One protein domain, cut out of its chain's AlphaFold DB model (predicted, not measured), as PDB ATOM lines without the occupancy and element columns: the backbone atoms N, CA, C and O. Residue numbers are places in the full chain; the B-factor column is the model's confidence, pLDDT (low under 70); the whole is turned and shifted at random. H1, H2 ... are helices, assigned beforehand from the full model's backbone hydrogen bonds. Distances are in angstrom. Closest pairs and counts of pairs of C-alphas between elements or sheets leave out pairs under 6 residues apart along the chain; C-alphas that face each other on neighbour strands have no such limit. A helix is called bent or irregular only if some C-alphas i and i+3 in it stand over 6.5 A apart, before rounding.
ATOM      1  N   LYS A   2      16.644  31.938  -2.269       81.50
ATOM      2  CA  LYS A   2      15.804  30.764  -2.599       81.50
ATOM      3  C   LYS A   2      16.253  29.971  -3.841       81.50
ATOM      4  O   LYS A   2      16.480  28.777  -3.730       81.50
ATOM      5  N   LEU A   3      16.483  30.638  -4.980       86.12
ATOM      6  CA  LEU A   3      16.917  29.971  -6.222       86.12
ATOM      7  C   LEU A   3      18.274  29.256  -6.089       86.12
ATOM      8  O   LEU A   3      18.455  28.171  -6.624       86.12
ATOM      9  N   ARG A   4      19.227  29.847  -5.354       81.94
ATOM     10  CA  ARG A   4      20.554  29.246  -5.153       81.94
ATOM     11  C   ARG A   4      20.467  27.997  -4.286       81.94
ATOM     12  O   ARG A   4      21.100  27.005  -4.602       81.94
ATOM     13  N   VAL A   5      19.673  28.042  -3.218       81.38
ATOM     14  CA  VAL A   5      19.447  26.864  -2.372       81.38
ATOM     15  C   VAL A   5      18.722  25.775  -3.166       81.38
ATOM     16  O   VAL A   5      19.160  24.636  -3.141       81.38
ATOM     17  N   ALA A   6      17.699  26.118  -3.955       86.12
ATOM     18  CA  ALA A   6      17.018  25.151  -4.819       86.12
ATOM     19  C   ALA A   6      17.970  24.489  -5.834       86.12
ATOM     20  O   ALA A   6      17.939  23.275  -6.001       86.12
ATOM     21  N   LEU A   7      18.858  25.265  -6.467       88.38
ATOM     22  CA  LEU A   7      19.856  24.719  -7.390       88.38
ATOM     23  C   LEU A   7      20.854  23.796  -6.678       88.38
ATOM     24  O   LEU A   7      21.165  22.732  -7.201       88.38
ATOM     25  N   TYR A   8      21.328  24.182  -5.488       87.25
ATOM     26  CA  TYR A   8      22.189  23.330  -4.661       87.25
ATOM     27  C   TYR A   8      21.524  21.982  -4.390       87.25
ATOM     28  O   TYR A   8      22.126  20.942  -4.635       87.25
ATOM     29  N   LEU A   9      20.269  22.020  -3.944       86.12
ATOM     30  CA  LEU A   9      19.483  20.837  -3.621       86.12
ATOM     31  C   LEU A   9      19.376  19.900  -4.834       86.12
ATOM     32  O   LEU A   9      19.695  18.720  -4.717       86.12
ATOM     33  N   ILE A  10      19.025  20.425  -6.013       90.44
ATOM     34  CA  ILE A  10      18.933  19.632  -7.252       90.44
ATOM     35  C   ILE A  10      20.275  18.976  -7.601       90.44
ATOM     36  O   ILE A  10      20.319  17.786  -7.902       90.44
ATOM     37  N   VAL A  11      21.376  19.732  -7.552       91.38
ATOM     38  CA  VAL A  11      22.706  19.203  -7.895       91.38
ATOM     39  C   VAL A  11      23.140  18.126  -6.902       91.38
ATOM     40  O   VAL A  11      23.585  17.061  -7.321       91.38
ATOM     41  N   ALA A  12      22.971  18.376  -5.605       87.88
ATOM     42  CA  ALA A  12      23.285  17.422  -4.547       87.88
ATOM     43  C   ALA A  12      22.473  16.122  -4.688       87.88
ATOM     44  O   ALA A  12      23.033  15.031  -4.577       87.88
ATOM     45  N   TRP A  13      21.185  16.231  -5.035       89.44
ATOM     46  CA  TRP A  13      20.312  15.074  -5.255       89.44
ATOM     47  C   TRP A  13      20.798  14.180  -6.400       89.44
ATOM     48  O   TRP A  13      20.772  12.960  -6.285       89.44
ATOM     49  N   LEU A  14      21.256  14.772  -7.506       93.50
ATOM     50  CA  LEU A  14      21.625  14.024  -8.711       93.50
ATOM     51  C   LEU A  14      23.064  13.497  -8.689       93.50
ATOM     52  O   LEU A  14      23.335  12.424  -9.229       93.50
ATOM     53  N   LEU A  15      24.000  14.229  -8.080       94.19
ATOM     54  CA  LEU A  15      25.427  13.969  -8.264       94.19
ATOM     55  C   LEU A  15      25.894  12.656  -7.620       94.19
ATOM     56  O   LEU A  15      26.598  11.882  -8.267       94.19
ATOM     57  N   ALA A  16      25.491  12.369  -6.382       92.06
ATOM     58  CA  ALA A  16      25.874  11.122  -5.717       92.06
ATOM     59  C   ALA A  16      25.334   9.865  -6.438       92.06
ATOM     60  O   ALA A  16      26.135   8.973  -6.725       92.06
ATOM     61  N   PRO A  17      24.046   9.790  -6.839       93.12
ATOM     62  CA  PRO A  17      23.557   8.692  -7.673       93.12
ATOM     63  C   PRO A  17      24.313   8.523  -8.995       93.12
ATOM     64  O   PRO A  17      24.613   7.397  -9.391       93.12
ATOM     65  N   MET A  18      24.661   9.627  -9.668       95.31
ATOM     66  CA  MET A  18      25.445   9.578 -10.906       95.31
ATOM     67  C   MET A  18      26.847   9.009 -10.676       95.31
ATOM     68  O   MET A  18      27.304   8.192 -11.472       95.31
ATOM     69  N   ILE A  19      27.517   9.394  -9.584       94.38
ATOM     70  CA  ILE A  19      28.831   8.845  -9.220       94.38
ATOM     71  C   ILE A  19      28.718   7.351  -8.902       94.38
ATOM     72  O   ILE A  19      29.518   6.570  -9.407       94.38
ATOM     73  N   ALA A  20      27.708   6.935  -8.133       92.75
ATOM     74  CA  ALA A  20      27.479   5.523  -7.820       92.75
ATOM     75  C   ALA A  20      27.217   4.686  -9.086       92.75
ATOM     76  O   ALA A  20      27.781   3.601  -9.240       92.75
ATOM     77  N   ALA A  21      26.413   5.206 -10.022       93.31
ATOM     78  CA  ALA A  21      26.167   4.573 -11.316       93.31
ATOM     79  C   ALA A  21      27.447   4.473 -12.160       93.31
ATOM     80  O   ALA A  21      27.748   3.406 -12.690       93.31
ATOM     81  N   ALA A  22      28.225   5.557 -12.249       94.00
ATOM     82  CA  ALA A  22      29.484   5.589 -12.993       94.00
ATOM     83  C   ALA A  22      30.546   4.656 -12.388       94.00
ATOM     84  O   ALA A  22      31.322   4.044 -13.120       94.00
ATOM     85  N   ALA A  23      30.551   4.498 -11.063       91.25
ATOM     86  CA  ALA A  23      31.392   3.540 -10.353       91.25
ATOM     87  C   ALA A  23      30.899   2.084 -10.486       91.25
ATOM     88  O   ALA A  23      31.575   1.163 -10.022       91.25
ATOM     89  N   GLY A  24      29.739   1.856 -11.113       92.50
ATOM     90  CA  GLY A  24      29.153   0.531 -11.311       92.50
ATOM     91  C   GLY A  24      28.684  -0.126 -10.012       92.50
ATOM     92  O   GLY A  24      28.704  -1.354  -9.908       92.50
ATOM     93  N   TRP A  25      28.310   0.664  -9.000       93.19
ATOM     94  CA  TRP A  25      27.819   0.132  -7.731       93.19
ATOM     95  C   TRP A  25      26.487  -0.593  -7.936       93.19
ATOM     96  O   TRP A  25      25.567  -0.084  -8.581       93.19
ATOM     97  N   ARG A  26      26.383  -1.802  -7.377       91.19
ATOM     98  CA  ARG A  26      25.155  -2.602  -7.436       91.19
ATOM     99  C   ARG A  26      24.116  -2.055  -6.465       91.19
ATOM    100  O   ARG A  26      24.462  -1.607  -5.375       91.19
ATOM    101  N   GLY A  27      22.853  -2.108  -6.876       86.06
ATOM    102  CA  GLY A  27      21.731  -1.729  -6.022       86.06
ATOM    103  C   GLY A  27      21.595  -2.670  -4.825       86.06
ATOM    104  O   GLY A  27      21.805  -3.876  -4.955       86.06
ATOM    105  N   ILE A  28      21.235  -2.109  -3.673       82.19
ATOM    106  CA  ILE A  28      20.979  -2.848  -2.428       82.19
ATOM    107  C   ILE A  28      19.544  -3.397  -2.442       82.19
ATOM    108  O   ILE A  28      19.264  -4.430  -1.840       82.19
ATOM    109  N   TRP A  29      18.642  -2.753  -3.189       81.19
ATOM    110  CA  TRP A  29      17.201  -3.027  -3.168       81.19
ATOM    111  C   TRP A  29      16.697  -3.768  -4.413       81.19
ATOM    112  O   TRP A  29      15.527  -3.677  -4.774       81.19
ATOM    113  N   GLY A  30      17.578  -4.507  -5.095       78.31
ATOM    114  CA  GLY A  30      17.196  -5.394  -6.201       78.31
ATOM    115  C   GLY A  30      16.987  -4.720  -7.564       78.31
ATOM    116  O   GLY A  30      16.680  -5.412  -8.529       78.31
ATOM    117  N   THR A  31      17.215  -3.410  -7.703       82.12
ATOM    118  CA  THR A  31      17.149  -2.712  -9.010       82.12
ATOM    119  C   THR A  31      18.343  -3.005  -9.924       82.12
ATOM    120  O   THR A  31      18.355  -2.610 -11.089       82.12
ATOM    121  N   GLY A  32      19.384  -3.659  -9.398       87.00
ATOM    122  CA  GLY A  32      20.628  -3.950 -10.110       87.00
ATOM    123  C   GLY A  32      21.592  -2.762 -10.235       87.00
ATOM    124  O   GLY A  32      22.751  -2.978 -10.579       87.00
ATOM    125  N   SER A  33      21.178  -1.534  -9.891       90.38
ATOM    126  CA  SER A  33      22.005  -0.322  -9.984       90.38
ATOM    127  C   SER A  33      21.799   0.603  -8.785       90.38
ATOM    128  O   SER A  33      20.696   1.094  -8.547       90.38
ATOM    129  N   ALA A  34      22.883   0.919  -8.072       89.94
ATOM    130  CA  ALA A  34      22.842   1.847  -6.943       89.94
ATOM    131  C   ALA A  34      22.397   3.256  -7.363       89.94
ATOM    132  O   ALA A  34      21.755   3.958  -6.590       89.94
ATOM    133  N   GLY A  35      22.686   3.668  -8.602       91.44
ATOM    134  CA  GLY A  35      22.248   4.967  -9.110       91.44
ATOM    135  C   GLY A  35      20.726   5.101  -9.154       91.44
ATOM    136  O   GLY A  35      20.191   6.132  -8.758       91.44
ATOM    137  N   LEU A  36      20.015   4.053  -9.579       90.12
ATOM    138  CA  LEU A  36      18.550   4.052  -9.563       90.12
ATOM    139  C   LEU A  36      18.018   4.003  -8.127       90.12
ATOM    140  O   LEU A  36      17.127   4.777  -7.788       90.12
ATOM    141  N   ASP A  37      18.621   3.173  -7.269       89.31
ATOM    142  CA  ASP A  37      18.259   3.084  -5.846       89.31
ATOM    143  C   ASP A  37      18.399   4.417  -5.104       89.31
ATOM    144  O   ASP A  37      17.618   4.706  -4.198       89.31
ATOM    145  N   PHE A  38      19.408   5.219  -5.452       90.50
ATOM    146  CA  PHE A  38      19.688   6.489  -4.781       90.50
ATOM    147  C   PHE A  38      18.857   7.653  -5.331       90.50
ATOM    148  O   PHE A  38      18.682   8.643  -4.627       90.50
ATOM    149  N   LEU A  39      18.327   7.552  -6.556       89.81
ATOM    150  CA  LEU A  39      17.461   8.581  -7.147       89.81
ATOM    151  C   LEU A  39      16.021   8.529  -6.630       89.81
ATOM    152  O   LEU A  39      15.328   9.549  -6.665       89.81
ATOM    153  N   LEU A  40      15.558   7.358  -6.189       85.25
ATOM    154  CA  LEU A  40      14.199   7.171  -5.696       85.25
ATOM    155  C   LEU A  40      14.077   7.744  -4.270       85.25
ATOM    156  O   LEU A  40      14.792   7.310  -3.372       85.25
ATOM    157  N   PRO A  41      13.170   8.703  -4.008       72.56
ATOM    158  CA  PRO A  41      12.973   9.285  -2.679       72.56
ATOM    159  C   PRO A  41      12.032   8.420  -1.822       72.56
ATOM    160  O   PRO A  41      11.126   8.938  -1.171       72.56
ATOM    161  N   LEU A  42      12.173   7.093  -1.864       74.62
ATOM    162  CA  LEU A  42      11.317   6.192  -1.092       74.62
ATOM    163  C   LEU A  42      12.013   5.815   0.226       74.62
ATOM    164  O   LEU A  42      13.210   5.524   0.205       74.62
ATOM    165  N   PRO A  43      11.294   5.747   1.365       61.88
ATOM    166  CA  PRO A  43      11.871   5.379   2.668       61.88
ATOM    167  C   PRO A  43      12.579   4.018   2.672       61.88
ATOM    168  O   PRO A  43      13.444   3.761   3.499       61.88
ATOM    169  N   ILE A  44      12.186   3.155   1.735       61.91
ATOM    170  CA  ILE A  44      12.658   1.779   1.558       61.91
ATOM    171  C   ILE A  44      13.798   1.696   0.525       61.91
ATOM    172  O   ILE A  44      14.239   0.612   0.172       61.91
ATOM    173  N   SER A  45      14.250   2.835  -0.006       69.12
ATOM    174  CA  SER A  45      15.309   2.923  -1.013       69.12
ATOM    175  C   SER A  45      16.493   3.726  -0.484       69.12
ATOM    176  O   SER A  45      16.369   4.501   0.467       69.12
ATOM    177  N   GLY A  46      17.660   3.556  -1.109       68.12
ATOM    178  CA  GLY A  46      18.891   4.219  -0.676       68.12
ATOM    179  C   GLY A  46      18.805   5.751  -0.681       68.12
ATOM    180  O   GLY A  46      19.538   6.386   0.070       68.12
ATOM    181  N   GLY A  47      17.871   6.349  -1.434       71.75
ATOM    182  CA  GLY A  47      17.628   7.795  -1.432       71.75
ATOM    183  C   GLY A  47      17.222   8.378  -0.071       71.75
ATOM    184  O   GLY A  47      17.491   9.548   0.194       71.75
ATOM    185  N   ALA A  48      16.663   7.584   0.854       80.31
ATOM    186  CA  ALA A  48      16.377   8.053   2.215       80.31
ATOM    187  C   ALA A  48      17.652   8.405   3.008       80.31
ATOM    188  O   ALA A  48      17.630   9.314   3.839       80.31
ATOM    189  N   LEU A  49      18.778   7.740   2.715       75.88
ATOM    190  CA  LEU A  49      20.082   8.027   3.329       75.88
ATOM    191  C   LEU A  49      20.661   9.375   2.882       75.88
ATOM    192  O   LEU A  49      21.544   9.905   3.553       75.88
ATOM    193  N   HIS A  50      20.146   9.936   1.784       76.56
ATOM    194  CA  HIS A  50      20.501  11.267   1.298       76.56
ATOM    195  C   HIS A  50      19.915  12.358   2.205       76.56
ATOM    196  O   HIS A  50      20.555  13.362   2.486       76.56
ATOM    197  N   VAL A  51      18.718  12.156   2.768       80.69
ATOM    198  CA  VAL A  51      17.986  13.212   3.494       80.69
ATOM    199  C   VAL A  51      18.785  13.831   4.658       80.69
ATOM    200  O   VAL A  51      18.828  15.063   4.738       80.69
ATOM    201  N   PRO A  52      19.458  13.065   5.543       81.25
ATOM    202  CA  PRO A  52      20.246  13.656   6.627       81.25
ATOM    203  C   PRO A  52      21.434  14.495   6.136       81.25
ATOM    204  O   PRO A  52      21.647  15.599   6.646       81.25
ATOM    205  N   SER A  53      22.193  14.013   5.142       80.69
ATOM    206  CA  SER A  53      23.331  14.754   4.577       80.69
ATOM    207  C   SER A  53      22.862  15.993   3.819       80.69
ATOM    208  O   SER A  53      23.465  17.059   3.944       80.69
ATOM    209  N   TRP A  54      21.728  15.886   3.131       78.62
ATOM    210  CA  TRP A  54      21.123  16.960   2.360       78.62
ATOM    211  C   TRP A  54      20.615  18.094   3.250       78.62
ATOM    212  O   TRP A  54      20.898  19.264   2.984       78.62
ATOM    213  N   LEU A  55      19.924  17.764   4.349       82.88
ATOM    214  CA  LEU A  55      19.474  18.735   5.352       82.88
ATOM    215  C   LEU A  55      20.657  19.412   6.045       82.88
ATOM    216  O   LEU A  55      20.653  20.634   6.216       82.88
ATOM    217  N   LEU A  56      21.688  18.640   6.402       83.00
ATOM    218  CA  LEU A  56      22.909  19.175   6.996       83.00
ATOM    219  C   LEU A  56      23.616  20.129   6.025       83.00
ATOM    220  O   LEU A  56      23.903  21.271   6.382       83.00
ATOM    221  N   GLY A  57      23.831  19.706   4.780       78.62
ATOM    222  CA  GLY A  57      24.446  20.516   3.733       78.62
ATOM    223  C   GLY A  57      23.652  21.790   3.439       78.62
ATOM    224  O   GLY A  57      24.228  22.878   3.383       78.62
ATOM    225  N   ALA A  58      22.322  21.702   3.354       77.75
ATOM    226  CA  ALA A  58      21.449  22.862   3.200       77.75
ATOM    227  C   ALA A  58      21.560  23.826   4.389       77.75
ATOM    228  O   ALA A  58      21.702  25.032   4.181       77.75
ATOM    229  N   GLY A  59      21.576  23.315   5.624       80.12
ATOM    230  CA  GLY A  59      21.797  24.107   6.835       80.12
ATOM    231  C   GLY A  59      23.151  24.822   6.833       80.12
ATOM    232  O   GLY A  59      23.224  26.012   7.144       80.12
ATOM    233  N   LEU A  60      24.216  24.144   6.394       80.44
ATOM    234  CA  LEU A  60      25.558  24.722   6.260       80.44
ATOM    235  C   LEU A  60      25.607  25.802   5.169       80.44
ATOM    236  O   LEU A  60      26.185  26.870   5.378       80.44
ATOM    237  N   VAL A  61      24.958  25.574   4.023       80.06
ATOM    238  CA  VAL A  61      24.822  26.572   2.951       80.06
ATOM    239  C   VAL A  61      24.012  27.778   3.430       80.06
ATOM    240  O   VAL A  61      24.395  28.915   3.152       80.06
ATOM    241  N   MET A  62      22.928  27.563   4.179       80.25
ATOM    242  CA  MET A  62      22.134  28.638   4.774       80.25
ATOM    243  C   MET A  62      22.964  29.449   5.768       80.25
ATOM    244  O   MET A  62      23.034  30.665   5.613       80.25
ATOM    245  N   ALA A  63      23.673  28.803   6.699       78.81
ATOM    246  CA  ALA A  63      24.565  29.467   7.654       78.81
ATOM    247  C   ALA A  63      25.663  30.296   6.962       78.81
ATOM    248  O   ALA A  63      26.047  31.361   7.445       78.81
ATOM    249  N   ARG A  64      26.140  29.851   5.793       77.12
ATOM    250  CA  ARG A  64      27.083  30.605   4.951       77.12
ATOM    251  C   ARG A  64      26.476  31.812   4.249       77.12
ATOM    252  O   ARG A  64      27.209  32.750   3.945       77.12
ATOM    253  N   GLN A  65      25.182  31.779   3.950       76.44
ATOM    254  CA  GLN A  65      24.494  32.838   3.211       76.44
ATOM    255  C   GLN A  65      23.829  33.877   4.117       76.44
ATOM    256  O   GLN A  65      23.681  35.021   3.688       76.44
ATOM    257  N   SER A  66      23.408  33.498   5.327       71.12
ATOM    258  CA  SER A  66      22.581  34.334   6.202       71.12
ATOM    259  C   SER A  66      23.341  35.074   7.300       71.12
ATOM    260  O   SER A  66      22.763  35.974   7.902       71.12
ATOM    261  N   ALA A  67      24.597  34.719   7.579       61.81
ATOM    262  CA  ALA A  67      25.247  35.134   8.816       61.81
ATOM    263  C   ALA A  67      26.526  35.964   8.627       61.81
ATOM    264  O   ALA A  67      27.239  35.841   7.626       61.81
ATOM    265  N   ASP A  68      26.841  36.769   9.648       68.81
ATOM    266  CA  ASP A  68      28.132  37.439   9.808       68.81
ATOM    267  C   ASP A  68      29.286  36.430   9.702       68.81
ATOM    268  O   ASP A  68      29.125  35.239   9.987       68.81
ATOM    269  N   GLY A  69      30.478  36.897   9.309       75.19
ATOM    270  CA  GLY A  69      31.581  36.045   8.832       75.19
ATOM    271  C   GLY A  69      32.004  34.873   9.735       75.19
ATOM    272  O   GLY A  69      32.641  33.940   9.249       75.19
ATOM    273  N   HIS A  70      31.613  34.864  11.011       80.25
ATOM    274  CA  HIS A  70      31.811  33.754  11.943       80.25
ATOM    275  C   HIS A  70      30.985  32.505  11.627       80.25
ATOM    276  O   HIS A  70      31.548  31.414  11.553       80.25
ATOM    277  N   ALA A  71      29.674  32.632  11.437       81.56
ATOM    278  CA  ALA A  71      28.826  31.476  11.146       81.56
ATOM    279  C   ALA A  71      29.062  30.967   9.717       81.56
ATOM    280  O   ALA A  71      29.079  29.758   9.494       81.56
ATOM    281  N   ALA A  72      29.401  31.858   8.779       82.81
ATOM    282  CA  ALA A  72      29.844  31.446   7.452       82.81
ATOM    283  C   ALA A  72      31.171  30.666   7.476       82.81
ATOM    284  O   ALA A  72      31.337  29.695   6.736       82.81
ATOM    285  N   TRP A  73      32.108  31.048   8.348       86.19
ATOM    286  CA  TRP A  73      33.342  30.291   8.559       86.19
ATOM    287  C   TRP A  73      33.071  28.900   9.137       86.19
ATOM    288  O   TRP A  73      33.538  27.908   8.577       86.19
ATOM    289  N   TRP A  74      32.284  28.807  10.212       87.31
ATOM    290  CA  TRP A  74      31.950  27.518  10.822       87.31
ATOM    291  C   TRP A  74      31.129  26.619   9.899       87.31
ATOM    292  O   TRP A  74      31.386  25.420   9.855       87.31
ATOM    293  N   GLY A  75      30.233  27.185   9.085       87.50
ATOM    294  CA  GLY A  75      29.532  26.443   8.038       87.50
ATOM    295  C   GLY A  75      30.491  25.823   7.014       87.50
ATOM    296  O   GLY A  75      30.317  24.675   6.614       87.50
ATOM    297  N   ARG A  76      31.562  26.536   6.635       87.62
ATOM    298  CA  ARG A  76      32.613  25.986   5.760       87.62
ATOM    299  C   ARG A  76      33.416  24.882   6.447       87.62
ATOM    300  O   ARG A  76      33.698  23.872   5.814       87.62
ATOM    301  N   ILE A  77      33.778  25.066   7.714       90.62
ATOM    302  CA  ILE A  77      34.484  24.047   8.504       90.62
ATOM    303  C   ILE A  77      33.642  22.778   8.651       90.62
ATOM    304  O   ILE A  77      34.157  21.692   8.410       90.62
ATOM    305  N   GLY A  78      32.349  22.911   8.953       90.69
ATOM    306  CA  GLY A  78      31.419  21.783   9.014       90.69
ATOM    307  C   GLY A  78      31.304  21.048   7.677       90.69
ATOM    308  O   GLY A  78      31.387  19.825   7.652       90.69
ATOM    309  N   ALA A  79      31.209  21.779   6.561       91.75
ATOM    310  CA  ALA A  79      31.153  21.183   5.224       91.75
ATOM    311  C   ALA A  79      32.440  20.418   4.861       91.75
ATOM    312  O   ALA A  79      32.376  19.325   4.302       91.75
ATOM    313  N   LEU A  80      33.613  20.953   5.225       93.25
ATOM    314  CA  LEU A  80      34.894  20.264   5.038       93.25
ATOM    315  C   LEU A  80      35.012  19.014   5.920       93.25
ATOM    316  O   LEU A  80      35.454  17.978   5.435       93.25
ATOM    317  N   ALA A  81      34.591  19.095   7.184       94.38
ATOM    318  CA  ALA A  81      34.581  17.957   8.103       94.38
ATOM    319  C   ALA A  81      33.666  16.834   7.595       94.38
ATOM    320  O   ALA A  81      34.039  15.662   7.618       94.38
ATOM    321  N   MET A  82      32.483  17.204   7.099       94.06
ATOM    322  CA  MET A  82      31.514  16.306   6.475       94.06
ATOM    323  C   MET A  82      32.105  15.627   5.234       94.06
ATOM    324  O   MET A  82      32.073  14.402   5.146       94.06
ATOM    325  N   ALA A  83      32.727  16.400   4.337       95.44
ATOM    326  CA  ALA A  83      33.374  15.864   3.144       95.44
ATOM    327  C   ALA A  83      34.501  14.878   3.490       95.44
ATOM    328  O   ALA A  83      34.548  13.769   2.962       95.44
ATOM    329  N   ALA A  84      35.387  15.258   4.412       96.31
ATOM    330  CA  ALA A  84      36.495  14.416   4.847       96.31
ATOM    331  C   ALA A  84      36.011  13.136   5.548       96.31
ATOM    332  O   ALA A  84      36.567  12.067   5.320       96.31
ATOM    333  N   SER A  85      34.949  13.220   6.353       95.94
ATOM    334  CA  SER A  85      34.344  12.045   6.998       95.94
ATOM    335  C   SER A  85      33.708  11.111   5.969       95.94
ATOM    336  O   SER A  85      33.864   9.897   6.064       95.94
ATOM    337  N   GLY A  86      33.054  11.672   4.946       95.25
ATOM    338  CA  GLY A  86      32.557  10.913   3.801       95.25
ATOM    339  C   GLY A  86      33.674  10.181   3.059       95.25
ATOM    340  O   GLY A  86      33.550   8.992   2.791       95.25
ATOM    341  N   ALA A  87      34.805  10.854   2.815       96.19
ATOM    342  CA  ALA A  87      35.981  10.228   2.213       96.19
ATOM    343  C   ALA A  87      36.528   9.070   3.062       96.19
ATOM    344  O   ALA A  87      36.814   8.013   2.512       96.19
ATOM    345  N   VAL A  88      36.622   9.231   4.387       96.56
ATOM    346  CA  VAL A  88      37.044   8.151   5.300       96.56
ATOM    347  C   VAL A  88      36.093   6.955   5.229       96.56
ATOM    348  O   VAL A  88      36.556   5.826   5.154       96.56
ATOM    349  N   LEU A  89      34.778   7.185   5.198       95.56
ATOM    350  CA  LEU A  89      33.777   6.114   5.089       95.56
ATOM    351  C   LEU A  89      33.805   5.380   3.746       95.56
ATOM    352  O   LEU A  89      33.344   4.243   3.671       95.56
ATOM    353  N   LEU A  90      34.303   6.033   2.695       95.31
ATOM    354  CA  LEU A  90      34.533   5.398   1.404       95.31
ATOM    355  C   LEU A  90      35.809   4.565   1.390       95.31
ATOM    356  O   LEU A  90      35.906   3.688   0.547       95.31
ATOM    357  N   VAL A  91      36.771   4.789   2.285       95.62
ATOM    358  CA  VAL A  91      37.949   3.920   2.377       95.62
ATOM    359  C   VAL A  91      37.540   2.600   3.026       95.62
ATOM    360  O   VAL A  91      36.935   2.587   4.098       95.62
ATOM    361  N   ASP A  92      37.881   1.480   2.392       94.12
ATOM    362  CA  ASP A  92      37.775   0.164   3.013       94.12
ATOM    363  C   ASP A  92      38.856   0.025   4.091       94.12
ATOM    364  O   ASP A  92      39.983  -0.416   3.859       94.12
ATOM    365  N   MET A  93      38.513   0.485   5.294       92.62
ATOM    366  CA  MET A  93      39.414   0.462   6.440       92.62
ATOM    367  C   MET A  93      39.775  -0.963   6.869       92.62
ATOM    368  O   MET A  93      40.801  -1.124   7.525       92.62
ATOM    369  N   ASN A  94      38.995  -1.985   6.491       91.25
ATOM    370  CA  ASN A  94      39.339  -3.375   6.780       91.25
ATOM    371  C   ASN A  94      40.511  -3.820   5.909       91.25
ATOM    372  O   ASN A  94      41.494  -4.319   6.449       91.25
ATOM    373  N   ASP A  95      40.446  -3.575   4.600       91.00
ATOM    374  CA  ASP A  95      41.535  -3.892   3.670       91.00
ATOM    375  C   ASP A  95      42.811  -3.111   4.013       91.00
ATOM    376  O   ASP A  95      43.913  -3.661   3.992       91.00
ATOM    377  N   VAL A  96      42.676  -1.831   4.380       93.19
ATOM    378  CA  VAL A  96      43.816  -1.008   4.817       93.19
ATOM    379  C   VAL A  96      44.409  -1.538   6.120       93.19
ATOM    380  O   VAL A  96      45.629  -1.654   6.231       93.19
ATOM    381  N   ALA A  97      43.571  -1.875   7.104       92.19
ATOM    382  CA  ALA A  97      44.043  -2.440   8.362       92.19
ATOM    383  C   ALA A  97      44.727  -3.788   8.152       92.19
ATOM    384  O   ALA A  97      45.776  -4.041   8.738       92.19
ATOM    385  N   LEU A  98      44.167  -4.629   7.286       90.75
ATOM    386  CA  LEU A  98      44.716  -5.933   6.953       90.75
ATOM    387  C   LEU A  98      46.088  -5.798   6.285       90.75
ATOM    388  O   LEU A  98      47.033  -6.448   6.720       90.75
ATOM    389  N   ALA A  99      46.229  -4.913   5.296       92.50
ATOM    390  CA  ALA A  99      47.499  -4.670   4.610       92.50
ATOM    391  C   ALA A  99      48.574  -4.036   5.512       92.50
ATOM    392  O   ALA A  99      49.763  -4.227   5.285       92.50
ATOM    393  N   LEU A 100      48.177  -3.267   6.530       92.75
ATOM    394  CA  LEU A 100      49.107  -2.672   7.498       92.75
ATOM    395  C   LEU A 100      49.463  -3.610   8.658       92.75
ATOM    396  O   LEU A 100      50.532  -3.462   9.245       92.75
ATOM    397  N   GLY A 101      48.563  -4.524   9.023       90.12
ATOM    398  CA  GLY A 101      48.731  -5.454  10.143       90.12
ATOM    399  C   GLY A 101      49.277  -6.828   9.752       90.12
ATOM    400  O   GLY A 101      49.634  -7.604  10.633       90.12
ATOM    401  N   THR A 102      49.330  -7.143   8.458       91.25
ATOM    402  CA  THR A 102      49.750  -8.451   7.932       91.25
ATOM    403  C   THR A 102      50.641  -8.284   6.699       91.25
ATOM    404  O   THR A 102      50.989  -7.170   6.317       91.25
ATOM    405  N   ASP A 103      51.005  -9.390   6.055       93.06
ATOM    406  CA  ASP A 103      51.695  -9.404   4.763       93.06
ATOM    407  C   ASP A 103      50.736  -9.385   3.554       93.06
ATOM    408  O   ASP A 103      51.152  -9.649   2.422       93.06
ATOM    409  N   ALA A 104      49.453  -9.071   3.767       90.44
ATOM    410  CA  ALA A 104      48.497  -8.888   2.683       90.44
ATOM    411  C   ALA A 104      48.928  -7.739   1.743       90.44
ATOM    412  O   ALA A 104      49.413  -6.699   2.199       90.44
ATOM    413  N   PRO A 105      48.732  -7.880   0.419       90.44
ATOM    414  CA  PRO A 105      49.094  -6.831  -0.523       90.44
ATOM    415  C   PRO A 105      48.244  -5.576  -0.309       90.44
ATOM    416  O   PRO A 105      47.056  -5.660   0.007       90.44
ATOM    417  N   TRP A 106      48.834  -4.405  -0.566       92.50
ATOM    418  CA  TRP A 106      48.094  -3.146  -0.521       92.50
ATOM    419  C   TRP A 106      46.893  -3.187  -1.481       92.50
ATOM    420  O   TRP A 106      47.062  -3.581  -2.645       92.50
ATOM    421  N   PRO A 107      45.686  -2.778  -1.047       91.50
ATOM    422  CA  PRO A 107      44.516  -2.800  -1.910       91.50
ATOM    423  C   PRO A 107      44.730  -1.898  -3.129       91.50
ATOM    424  O   PRO A 107      45.248  -0.782  -3.044       91.50
ATOM    425  N   SER A 108      44.302  -2.372  -4.300       91.06
ATOM    426  CA  SER A 108      44.289  -1.533  -5.499       91.06
ATOM    427  C   SER A 108      43.334  -0.353  -5.307       91.06
ATOM    428  O   SER A 108      42.365  -0.453  -4.557       91.06
ATOM    429  N   ALA A 109      43.537   0.748  -6.038       84.94
ATOM    430  CA  ALA A 109      42.683   1.938  -5.924       84.94
ATOM    431  C   ALA A 109      41.176   1.638  -6.084       84.94
ATOM    432  O   ALA A 109      40.345   2.311  -5.485       84.94
ATOM    433  N   ARG A 110      40.822   0.604  -6.862       83.12
ATOM    434  CA  ARG A 110      39.435   0.155  -7.036       83.12
ATOM    435  C   ARG A 110      38.883  -0.592  -5.817       83.12
ATOM    436  O   ARG A 110      37.692  -0.479  -5.565       83.12
ATOM    437  N   ARG A 111      39.710  -1.371  -5.110       83.69
ATOM    438  CA  ARG A 111      39.313  -2.108  -3.893       83.69
ATOM    439  C   ARG A 111      39.369  -1.243  -2.639       83.69
ATOM    440  O   ARG A 111      38.569  -1.437  -1.744       83.69
ATOM    441  N   LEU A 112      40.250  -0.241  -2.627       87.31
ATOM    442  CA  LEU A 112      40.361   0.722  -1.535       87.31
ATOM    443  C   LEU A 112      39.051   1.488  -1.297       87.31
ATOM    444  O   LEU A 112      38.838   1.981  -0.197       87.31
ATOM    445  N   LEU A 113      38.199   1.620  -2.318       90.25
ATOM    446  CA  LEU A 113      36.920   2.307  -2.204       90.25
ATOM    447  C   LEU A 113      35.784   1.309  -1.951       90.25
ATOM    448  O   LEU A 113      35.399   0.550  -2.841       90.25
ATOM    449  N   SER A 114      35.214   1.365  -0.753       91.94
ATOM    450  CA  SER A 114      34.021   0.619  -0.379       91.94
ATOM    451  C   SER A 114      32.763   1.245  -0.993       91.94
ATOM    452  O   SER A 114      32.644   2.465  -1.159       91.94
ATOM    453  N   ALA A 115      31.784   0.400  -1.323       91.00
ATOM    454  CA  ALA A 115      30.463   0.838  -1.766       91.00
ATOM    455  C   ALA A 115      29.622   1.305  -0.565       91.00
ATOM    456  O   ALA A 115      28.654   0.653  -0.183       91.00
ATOM    457  N   ASN A 116      30.022   2.418   0.058       92.31
ATOM    458  CA  ASN A 116      29.367   2.997   1.229       92.31
ATOM    459  C   ASN A 116      28.482   4.195   0.824       92.31
ATOM    460  O   ASN A 116      29.009   5.288   0.579       92.31
ATOM    461  N   PRO A 117      27.141   4.036   0.765       91.12
ATOM    462  CA  PRO A 117      26.239   5.102   0.328       91.12
ATOM    463  C   PRO A 117      26.337   6.347   1.212       91.12
ATOM    464  O   PRO A 117      26.420   7.461   0.703       91.12
ATOM    465  N   LEU A 118      26.391   6.161   2.536       91.62
ATOM    466  CA  LEU A 118      26.494   7.266   3.489       91.62
ATOM    467  C   LEU A 118      27.795   8.049   3.284       91.62
ATOM    468  O   LEU A 118      27.771   9.278   3.247       91.62
ATOM    469  N   GLY A 119      28.916   7.344   3.103       93.88
ATOM    470  CA  GLY A 119      30.203   7.967   2.796       93.88
ATOM    471  C   GLY A 119      30.149   8.813   1.524       93.88
ATOM    472  O   GLY A 119      30.591   9.965   1.526       93.88
ATOM    473  N   LEU A 120      29.525   8.284   0.466       93.94
ATOM    474  CA  LEU A 120      29.358   8.992  -0.803       93.94
ATOM    475  C   LEU A 120      28.504  10.257  -0.654       93.94
ATOM    476  O   LEU A 120      28.909  11.317  -1.134       93.94
ATOM    477  N   PHE A 121      27.358  10.173   0.025       93.12
ATOM    478  CA  PHE A 121      26.480  11.327   0.230       93.12
ATOM    479  C   PHE A 121      27.157  12.417   1.064       93.12
ATOM    480  O   PHE A 121      27.165  13.580   0.662       93.12
ATOM    481  N   LEU A 122      27.810  12.053   2.173       93.62
ATOM    482  CA  LEU A 122      28.557  13.004   3.001       93.62
ATOM    483  C   LEU A 122      29.689  13.682   2.217       93.62
ATOM    484  O   LEU A 122      29.877  14.896   2.337       93.62
ATOM    485  N   LEU A 123      30.421  12.920   1.397       95.19
ATOM    486  CA  LEU A 123      31.494  13.456   0.565       95.19
ATOM    487  C   LEU A 123      30.954  14.475  -0.443       95.19
ATOM    488  O   LEU A 123      31.440  15.604  -0.504       95.19
ATOM    489  N   VAL A 124      29.952  14.077  -1.225       94.44
ATOM    490  CA  VAL A 124      29.395  14.891  -2.310       94.44
ATOM    491  C   VAL A 124      28.729  16.148  -1.762       94.44
ATOM    492  O   VAL A 124      29.086  17.253  -2.175       94.44
ATOM    493  N   ASP A 125      27.826  16.009  -0.796       91.62
ATOM    494  CA  ASP A 125      27.096  17.138  -0.221       91.62
ATOM    495  C   ASP A 125      28.036  18.074   0.546       91.62
ATOM    496  O   ASP A 125      27.924  19.295   0.434       91.62
ATOM    497  N   GLY A 126      29.018  17.526   1.271       92.75
ATOM    498  CA  GLY A 126      30.033  18.307   1.976       92.75
ATOM    499  C   GLY A 126      30.908  19.120   1.020       92.75
ATOM    500  O   GLY A 126      31.114  20.318   1.237       92.75
ATOM    501  N   LEU A 127      31.382  18.517  -0.077       93.94
ATOM    502  CA  LEU A 127      32.164  19.217  -1.102       93.94
ATOM    503  C   LEU A 127      31.334  20.284  -1.811       93.94
ATOM    504  O   LEU A 127      31.794  21.418  -1.953       93.94
ATOM    505  N   LEU A 128      30.101  19.961  -2.208       92.38
ATOM    506  CA  LEU A 128      29.191  20.928  -2.818       92.38
ATOM    507  C   LEU A 128      28.921  22.092  -1.864       92.38
ATOM    508  O   LEU A 128      29.046  23.246  -2.268       92.38
ATOM    509  N   ALA A 129      28.626  21.820  -0.592       89.19
ATOM    510  CA  ALA A 129      28.390  22.843   0.419       89.19
ATOM    511  C   ALA A 129      29.642  23.688   0.695       89.19
ATOM    512  O   ALA A 129      29.516  24.890   0.933       89.19
ATOM    513  N   ALA A 130      30.847  23.106   0.639       89.19
ATOM    514  CA  ALA A 130      32.125  23.798   0.825       89.19
ATOM    515  C   ALA A 130      32.510  24.674  -0.381       89.19
ATOM    516  O   ALA A 130      33.018  25.788  -0.198       89.19
ATOM    517  N   LEU A 131      32.219  24.220  -1.598       89.25
ATOM    518  CA  LEU A 131      32.488  24.939  -2.845       89.25
ATOM    519  C   LEU A 131      31.369  25.917  -3.223       89.25
ATOM    520  O   LEU A 131      31.581  26.783  -4.071       89.25
ATOM    521  N   TRP A 132      30.200  25.823  -2.577       87.06
ATOM    522  CA  TRP A 132      29.051  26.641  -2.936       87.06
ATOM    523  C   TRP A 132      29.371  28.145  -2.863       87.06
ATOM    524  O   TRP A 132      29.966  28.602  -1.874       87.06
ATOM    525  N   PRO A 133      28.958  28.946  -3.867       76.06
ATOM    526  CA  PRO A 133      29.256  30.371  -3.913       76.06
ATOM    527  C   PRO A 133      28.747  31.119  -2.674       76.06
ATOM    528  O   PRO A 133      27.545  31.203  -2.413       76.06
ATOM    529  N   GLY A 134      29.683  31.705  -1.927       69.44
ATOM    530  CA  GLY A 134      29.426  32.493  -0.722       69.44
ATOM    531  C   GLY A 134      30.741  32.808  -0.019       69.44
ATOM    532  O   GLY A 134      31.301  31.945   0.661       69.44
ATOM    533  N   ALA A 135      31.270  34.014  -0.229       57.28
ATOM    534  CA  ALA A 135      32.483  34.455   0.446       57.28
ATOM    535  C   ALA A 135      32.140  34.907   1.875       57.28
ATOM    536  O   ALA A 135      31.186  35.674   2.045       57.28
ATOM    537  N   PRO A 136      32.905  34.493   2.903       60.78
ATOM    538  CA  PRO A 136      32.840  35.168   4.189       60.78
ATOM    539  C   PRO A 136      33.255  36.626   3.962       60.78
ATOM    540  O   PRO A 136      34.377  36.903   3.550       60.78
ATOM    541  N   ARG A 137      32.328  37.562   4.185       65.56
ATOM    542  CA  ARG A 137      32.574  39.000   3.973       65.56
ATOM    543  C   ARG A 137      33.524  39.609   5.009       65.56
ATOM    544  O   ARG A 137      33.986  40.724   4.811       65.56
ATOM    545  N   ALA A 138      33.822  38.888   6.092       71.44
ATOM    546  CA  ALA A 138      34.698  39.350   7.163       71.44
ATOM    547  C   ALA A 138      35.947  38.469   7.289       71.44
ATOM    548  O   ALA A 138      35.880  37.242   7.170       71.44
ATOM    549  N   ALA A 139      37.083  39.106   7.578       79.88
ATOM    550  CA  ALA A 139      38.332  38.417   7.867       79.88
ATOM    551  C   ALA A 139      38.206  37.596   9.161       79.88
ATOM    552  O   ALA A 139      37.851  38.117  10.216       79.88
ATOM    553  N   VAL A 140      38.520  36.300   9.087       83.19
ATOM    554  CA  VAL A 140      38.513  35.409  10.255       83.19
ATOM    555  C   VAL A 140      39.887  35.460  10.940       83.19
ATOM    556  O   VAL A 140      40.907  35.217  10.277       83.19
ATOM    557  N   PRO A 141      39.961  35.714  12.262       88.88
ATOM    558  CA  PRO A 141      41.222  35.707  13.003       88.88
ATOM    559  C   PRO A 141      42.009  34.402  12.812       88.88
ATOM    560  O   PRO A 141      41.424  33.318  12.782       88.88
ATOM    561  N   ALA A 142      43.343  34.486  12.721       89.50
ATOM    562  CA  ALA A 142      44.212  33.332  12.443       89.50
ATOM    563  C   ALA A 142      44.015  32.170  13.436       89.50
ATOM    564  O   ALA A 142      43.888  31.020  13.024       89.50
ATOM    565  N   ARG A 143      43.876  32.471  14.736       91.31
ATOM    566  CA  ARG A 143      43.615  31.462  15.776       91.31
ATOM    567  C   ARG A 143      42.351  30.645  15.494       91.31
ATOM    568  O   ARG A 143      42.392  29.425  15.560       91.31
ATOM    569  N   ARG A 144      41.251  31.304  15.112       88.56
ATOM    570  CA  ARG A 144      39.980  30.632  14.778       88.56
ATOM    571  C   ARG A 144      40.090  29.801  13.504       88.56
ATOM    572  O   ARG A 144      39.451  28.756  13.414       88.56
ATOM    573  N   ARG A 145      40.914  30.238  12.543       88.62
ATOM    574  CA  ARG A 145      41.215  29.444  11.346       88.62
ATOM    575  C   ARG A 145      41.904  28.132  11.710       88.62
ATOM    576  O   ARG A 145      41.437  27.080  11.290       88.62
ATOM    577  N   MET A 146      42.939  28.193  12.548       92.31
ATOM    578  CA  MET A 146      43.649  27.000  13.022       92.31
ATOM    579  C   MET A 146      42.739  26.067  13.825       92.31
ATOM    580  O   MET A 146      42.702  24.877  13.540       92.31
ATOM    581  N   THR A 147      41.946  26.593  14.769       92.25
ATOM    582  CA  THR A 147      40.986  25.778  15.540       92.25
ATOM    583  C   THR A 147      39.949  25.118  14.632       92.25
ATOM    584  O   THR A 147      39.675  23.933  14.780       92.25
ATOM    585  N   GLY A 148      39.391  25.862  13.672       90.88
ATOM    586  CA  GLY A 148      38.420  25.324  12.722       90.88
ATOM    587  C   GLY A 148      38.998  24.199  11.866       90.88
ATOM    588  O   GLY A 148      38.372  23.154  11.736       90.88
ATOM    589  N   LEU A 149      40.210  24.380  11.334       91.19
ATOM    590  CA  LEU A 149      40.904  23.337  10.571       91.19
ATOM    591  C   LEU A 149      41.230  22.114  11.438       91.19
ATOM    592  O   LEU A 149      41.002  20.991  11.001       91.19
ATOM    593  N   GLY A 150      41.693  22.321  12.673       93.50
ATOM    594  CA  GLY A 150      41.931  21.234  13.622       93.50
ATOM    595  C   GLY A 150      40.666  20.418  13.891       93.50
ATOM    596  O   GLY A 150      40.703  19.196  13.818       93.50
ATOM    597  N   LEU A 151      39.525  21.081  14.110       90.69
ATOM    598  CA  LEU A 151      38.233  20.413  14.289       90.69
ATOM    599  C   LEU A 151      37.763  19.685  13.023       90.69
ATOM    600  O   LEU A 151      37.264  18.566  13.125       90.69
ATOM    601  N   ALA A 152      37.960  20.281  11.841       91.25
ATOM    602  CA  ALA A 152      37.612  19.644  10.570       91.25
ATOM    603  C   ALA A 152      38.386  18.343  10.326       91.25
ATOM    604  O   ALA A 152      37.852  17.444   9.688       91.25
ATOM    605  N   MET A 153      39.615  18.245  10.839       94.06
ATOM    606  CA  MET A 153      40.456  17.050  10.731       94.06
ATOM    607  C   MET A 153      40.252  16.068  11.891       94.06
ATOM    608  O   MET A 153      40.393  14.865  11.701       94.06
ATOM    609  N   ALA A 154      39.899  16.551  13.084       95.38
ATOM    610  CA  ALA A 154      39.705  15.700  14.254       95.38
ATOM    611  C   ALA A 154      38.542  14.716  14.066       95.38
ATOM    612  O   ALA A 154      38.683  13.543  14.394       95.38
ATOM    613  N   LEU A 155      37.414  15.166  13.505       91.81
ATOM    614  CA  LEU A 155      36.247  14.306  13.286       91.81
ATOM    615  C   LEU A 155      36.531  13.114  12.341       91.81
ATOM    616  O   LEU A 155      36.317  11.980  12.771       91.81
ATOM    617  N   PRO A 156      37.050  13.307  11.109       95.00
ATOM    618  CA  PRO A 156      37.395  12.189  10.232       95.00
ATOM    619  C   PRO A 156      38.518  11.319  10.807       95.00
ATOM    620  O   PRO A 156      38.487  10.108  10.614       95.00
ATOM    621  N   ALA A 157      39.475  11.888  11.551       96.00
ATOM    622  CA  ALA A 157      40.517  11.103  12.212       96.00
ATOM    623  C   ALA A 157      39.942  10.184  13.304       96.00
ATOM    624  O   ALA A 157      40.265   9.000  13.337       96.00
ATOM    625  N   LEU A 158      39.053  10.696  14.162       96.44
ATOM    626  CA  LEU A 158      38.364   9.890  15.174       96.44
ATOM    627  C   LEU A 158      37.499   8.802  14.531       96.44
ATOM    628  O   LEU A 158      37.491   7.671  15.009       96.44
ATOM    629  N   LEU A 159      36.814   9.122  13.428       95.19
ATOM    630  CA  LEU A 159      36.045   8.145  12.662       95.19
ATOM    631  C   LEU A 159      36.944   7.051  12.073       95.19
ATOM    632  O   LEU A 159      36.627   5.876  12.212       95.19
ATOM    633  N   ALA A 160      38.081   7.418  11.476       94.81
ATOM    634  CA  ALA A 160      39.048   6.462  10.941       94.81
ATOM    635  C   ALA A 160      39.584   5.530  12.039       94.81
ATOM    636  O   ALA A 160      39.642   4.322  11.835       94.81
ATOM    637  N   VAL A 161      39.908   6.068  13.221       94.44
ATOM    638  CA  VAL A 161      40.325   5.267  14.385       94.44
ATOM    639  C   VAL A 161      39.204   4.337  14.852       94.44
ATOM    640  O   VAL A 161      39.461   3.168  15.126       94.44
ATOM    641  N   ALA A 162      37.959   4.813  14.913       94.75
ATOM    642  CA  ALA A 162      36.822   3.989  15.312       94.75
ATOM    643  C   ALA A 162      36.570   2.833  14.328       94.75
ATOM    644  O   ALA A 162      36.353   1.704  14.761       94.75
ATOM    645  N   LEU A 163      36.645   3.093  13.018       93.06
ATOM    646  CA  LEU A 163      36.535   2.062  11.979       93.06
ATOM    647  C   LEU A 163      37.713   1.081  12.036       93.06
ATOM    648  O   LEU A 163      37.514  -0.125  11.955       93.06
ATOM    649  N   TRP A 164      38.931   1.577  12.260       91.94
ATOM    650  CA  TRP A 164      40.117   0.741  12.440       91.94
ATOM    651  C   TRP A 164      39.980  -0.222  13.624       91.94
ATOM    652  O   TRP A 164      40.276  -1.410  13.514       91.94
ATOM    653  N   GLN A 165      39.483   0.271  14.760       91.62
ATOM    654  CA  GLN A 165      39.202  -0.542  15.946       91.62
ATOM    655  C   GLN A 165      38.056  -1.537  15.737       91.62
ATOM    656  O   GLN A 165      37.821  -2.382  16.600       91.62
ATOM    657  N   GLN A 166      37.295  -1.417  14.648       90.06
ATOM    658  CA  GLN A 166      36.273  -2.377  14.235       90.06
ATOM    659  C   GLN A 166      36.795  -3.413  13.236       90.06
ATOM    660  O   GLN A 166      36.133  -4.434  13.057       90.06
ATOM    661  N   ALA A 167      37.966  -3.187  12.633       87.88
ATOM    662  CA  ALA A 167      38.529  -4.097  11.649       87.88
ATOM    663  C   ALA A 167      38.849  -5.472  12.269       87.88
ATOM    664  O   ALA A 167      39.417  -5.528  13.361       87.88
ATOM    665  N   PRO A 168      38.547  -6.594  11.589       83.00
ATOM    666  CA  PRO A 168      38.773  -7.930  12.141       83.00
ATOM    667  C   PRO A 168      40.216  -8.169  12.602       83.00
ATOM    668  O   PRO A 168      40.433  -8.697  13.688       83.00
ATOM    669  N   VAL A 169      41.197  -7.697  11.826       84.94
ATOM    670  CA  VAL A 169      42.634  -7.830  12.131       84.94
ATOM    671  C   VAL A 169      43.055  -7.143  13.432       84.94
ATOM    672  O   VAL A 169      44.054  -7.526  14.027       84.94
ATOM    673  N   SER A 170      42.312  -6.130  13.896       80.31
ATOM    674  CA  SER A 170      42.613  -5.444  15.157       80.31
ATOM    675  C   SER A 170      41.936  -6.091  16.369       80.31
ATOM    676  O   SER A 170      42.271  -5.752  17.503       80.31
TER     677      SER A 170
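Overview. This is residues 2 to 170 of the 339 residues of an uncharacterized protein of Rubrivivax albus (UniProt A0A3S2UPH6). Four long helices, H1, H6, H4 and H7, lie side by side in a slab-like row, and H3 packs along one side of it on H1, H6 and H4. The short H2 packs on H1 and on the first residues of H3, while H5 sits crosswise at the last residues of H7. Of these, H1, H3, H4 and H6 make an up-and-down bundle, each running against the one before it in the chain. The printed part has 169 residues with seven named helices, H1 to H7 in order, and no named strand: an all-helix domain. It is compact, with a radius of gyration of the C-alphas of 17.5 A and spans of 51 by 39 by 23 A.

Arrangement. H1, residues 2 to 22, and H2, residues 34 to 39, form a helical hairpin at a shallow tilt of 18 degrees; the closest C-alphas, of Pro 17 and Gly 35, are 4.2 A apart. H3, residues 46 to 66, is the hub, touching four helices, and has a kink of 29 degrees near residue 53. It touches H2 with residues 46 to 50 alone, closest at the C-alphas of Phe 38 and Gly 47, 4.1 A. H1 touches H3 with residues 5 to 13 alone, closest at the C-alphas of Val 5 and Ala 58, 7.1 A; the tilt of 37 degrees is only just steep. H4, residues 69 to 90, makes a helical hairpin with H3, closest at the C-alphas of Arg 64 and Ala 72, 3.8 A. H5, residues 93 to 101, is apart from H4. H6, residues 117 to 131, touches H4, opposite ways at a shallow tilt of 31 degrees, closest at the C-alphas of Gly 86 and Gly 119, 3.9 A. H6 also touches H3, closest at the C-alphas of Gly 57 and Ala 129, 5.7 A, and H1, closest at those of Ala 12 and Asp 125, 5.8 A. H7, residues 142 to 164, touches H4 the same way at a shallow tilt of 22 degrees, closest at the C-alphas of Ala 81 and Ala 152, 4.3 A. With residues 160 to 164 alone H7 touches H5, about perpendicular at 80 degrees, closest at the C-alphas of Met 93 and Trp 164, 6.0 A. Every O i to N i+4 pair is within hydrogen-bond range in H2, H4, H5 and H6, against 15 of 17 in H1, 13 of 17 in H3 and 18 of 19 in H7.

Along the chain. H1 begins at C-alpha 2 (15.804, 30.764, -2.599) and is 30.5 A long; H3 measures 31.1 A, H4 31.7 A and H6 21.0 A. H7 is 32.8 A long and ends at C-alpha 164 (40.117, 0.741, 12.440). H1 and H3 are only just irregular: C-alphas 13 and 16 are 6.8 A apart, C-alphas 49 and 52 6.53 A.

Size, cuts and confidence. The C-alphas of Lys 2 and Asp 103 are farthest apart, 54.4 A. The printed part has no cut; the links H1 to H2 and H5 to H6 are long. Mean pLDDT of the printed part is 87.0, with residues 43 to 46, 67 to 68 and 134 to 137 under 70.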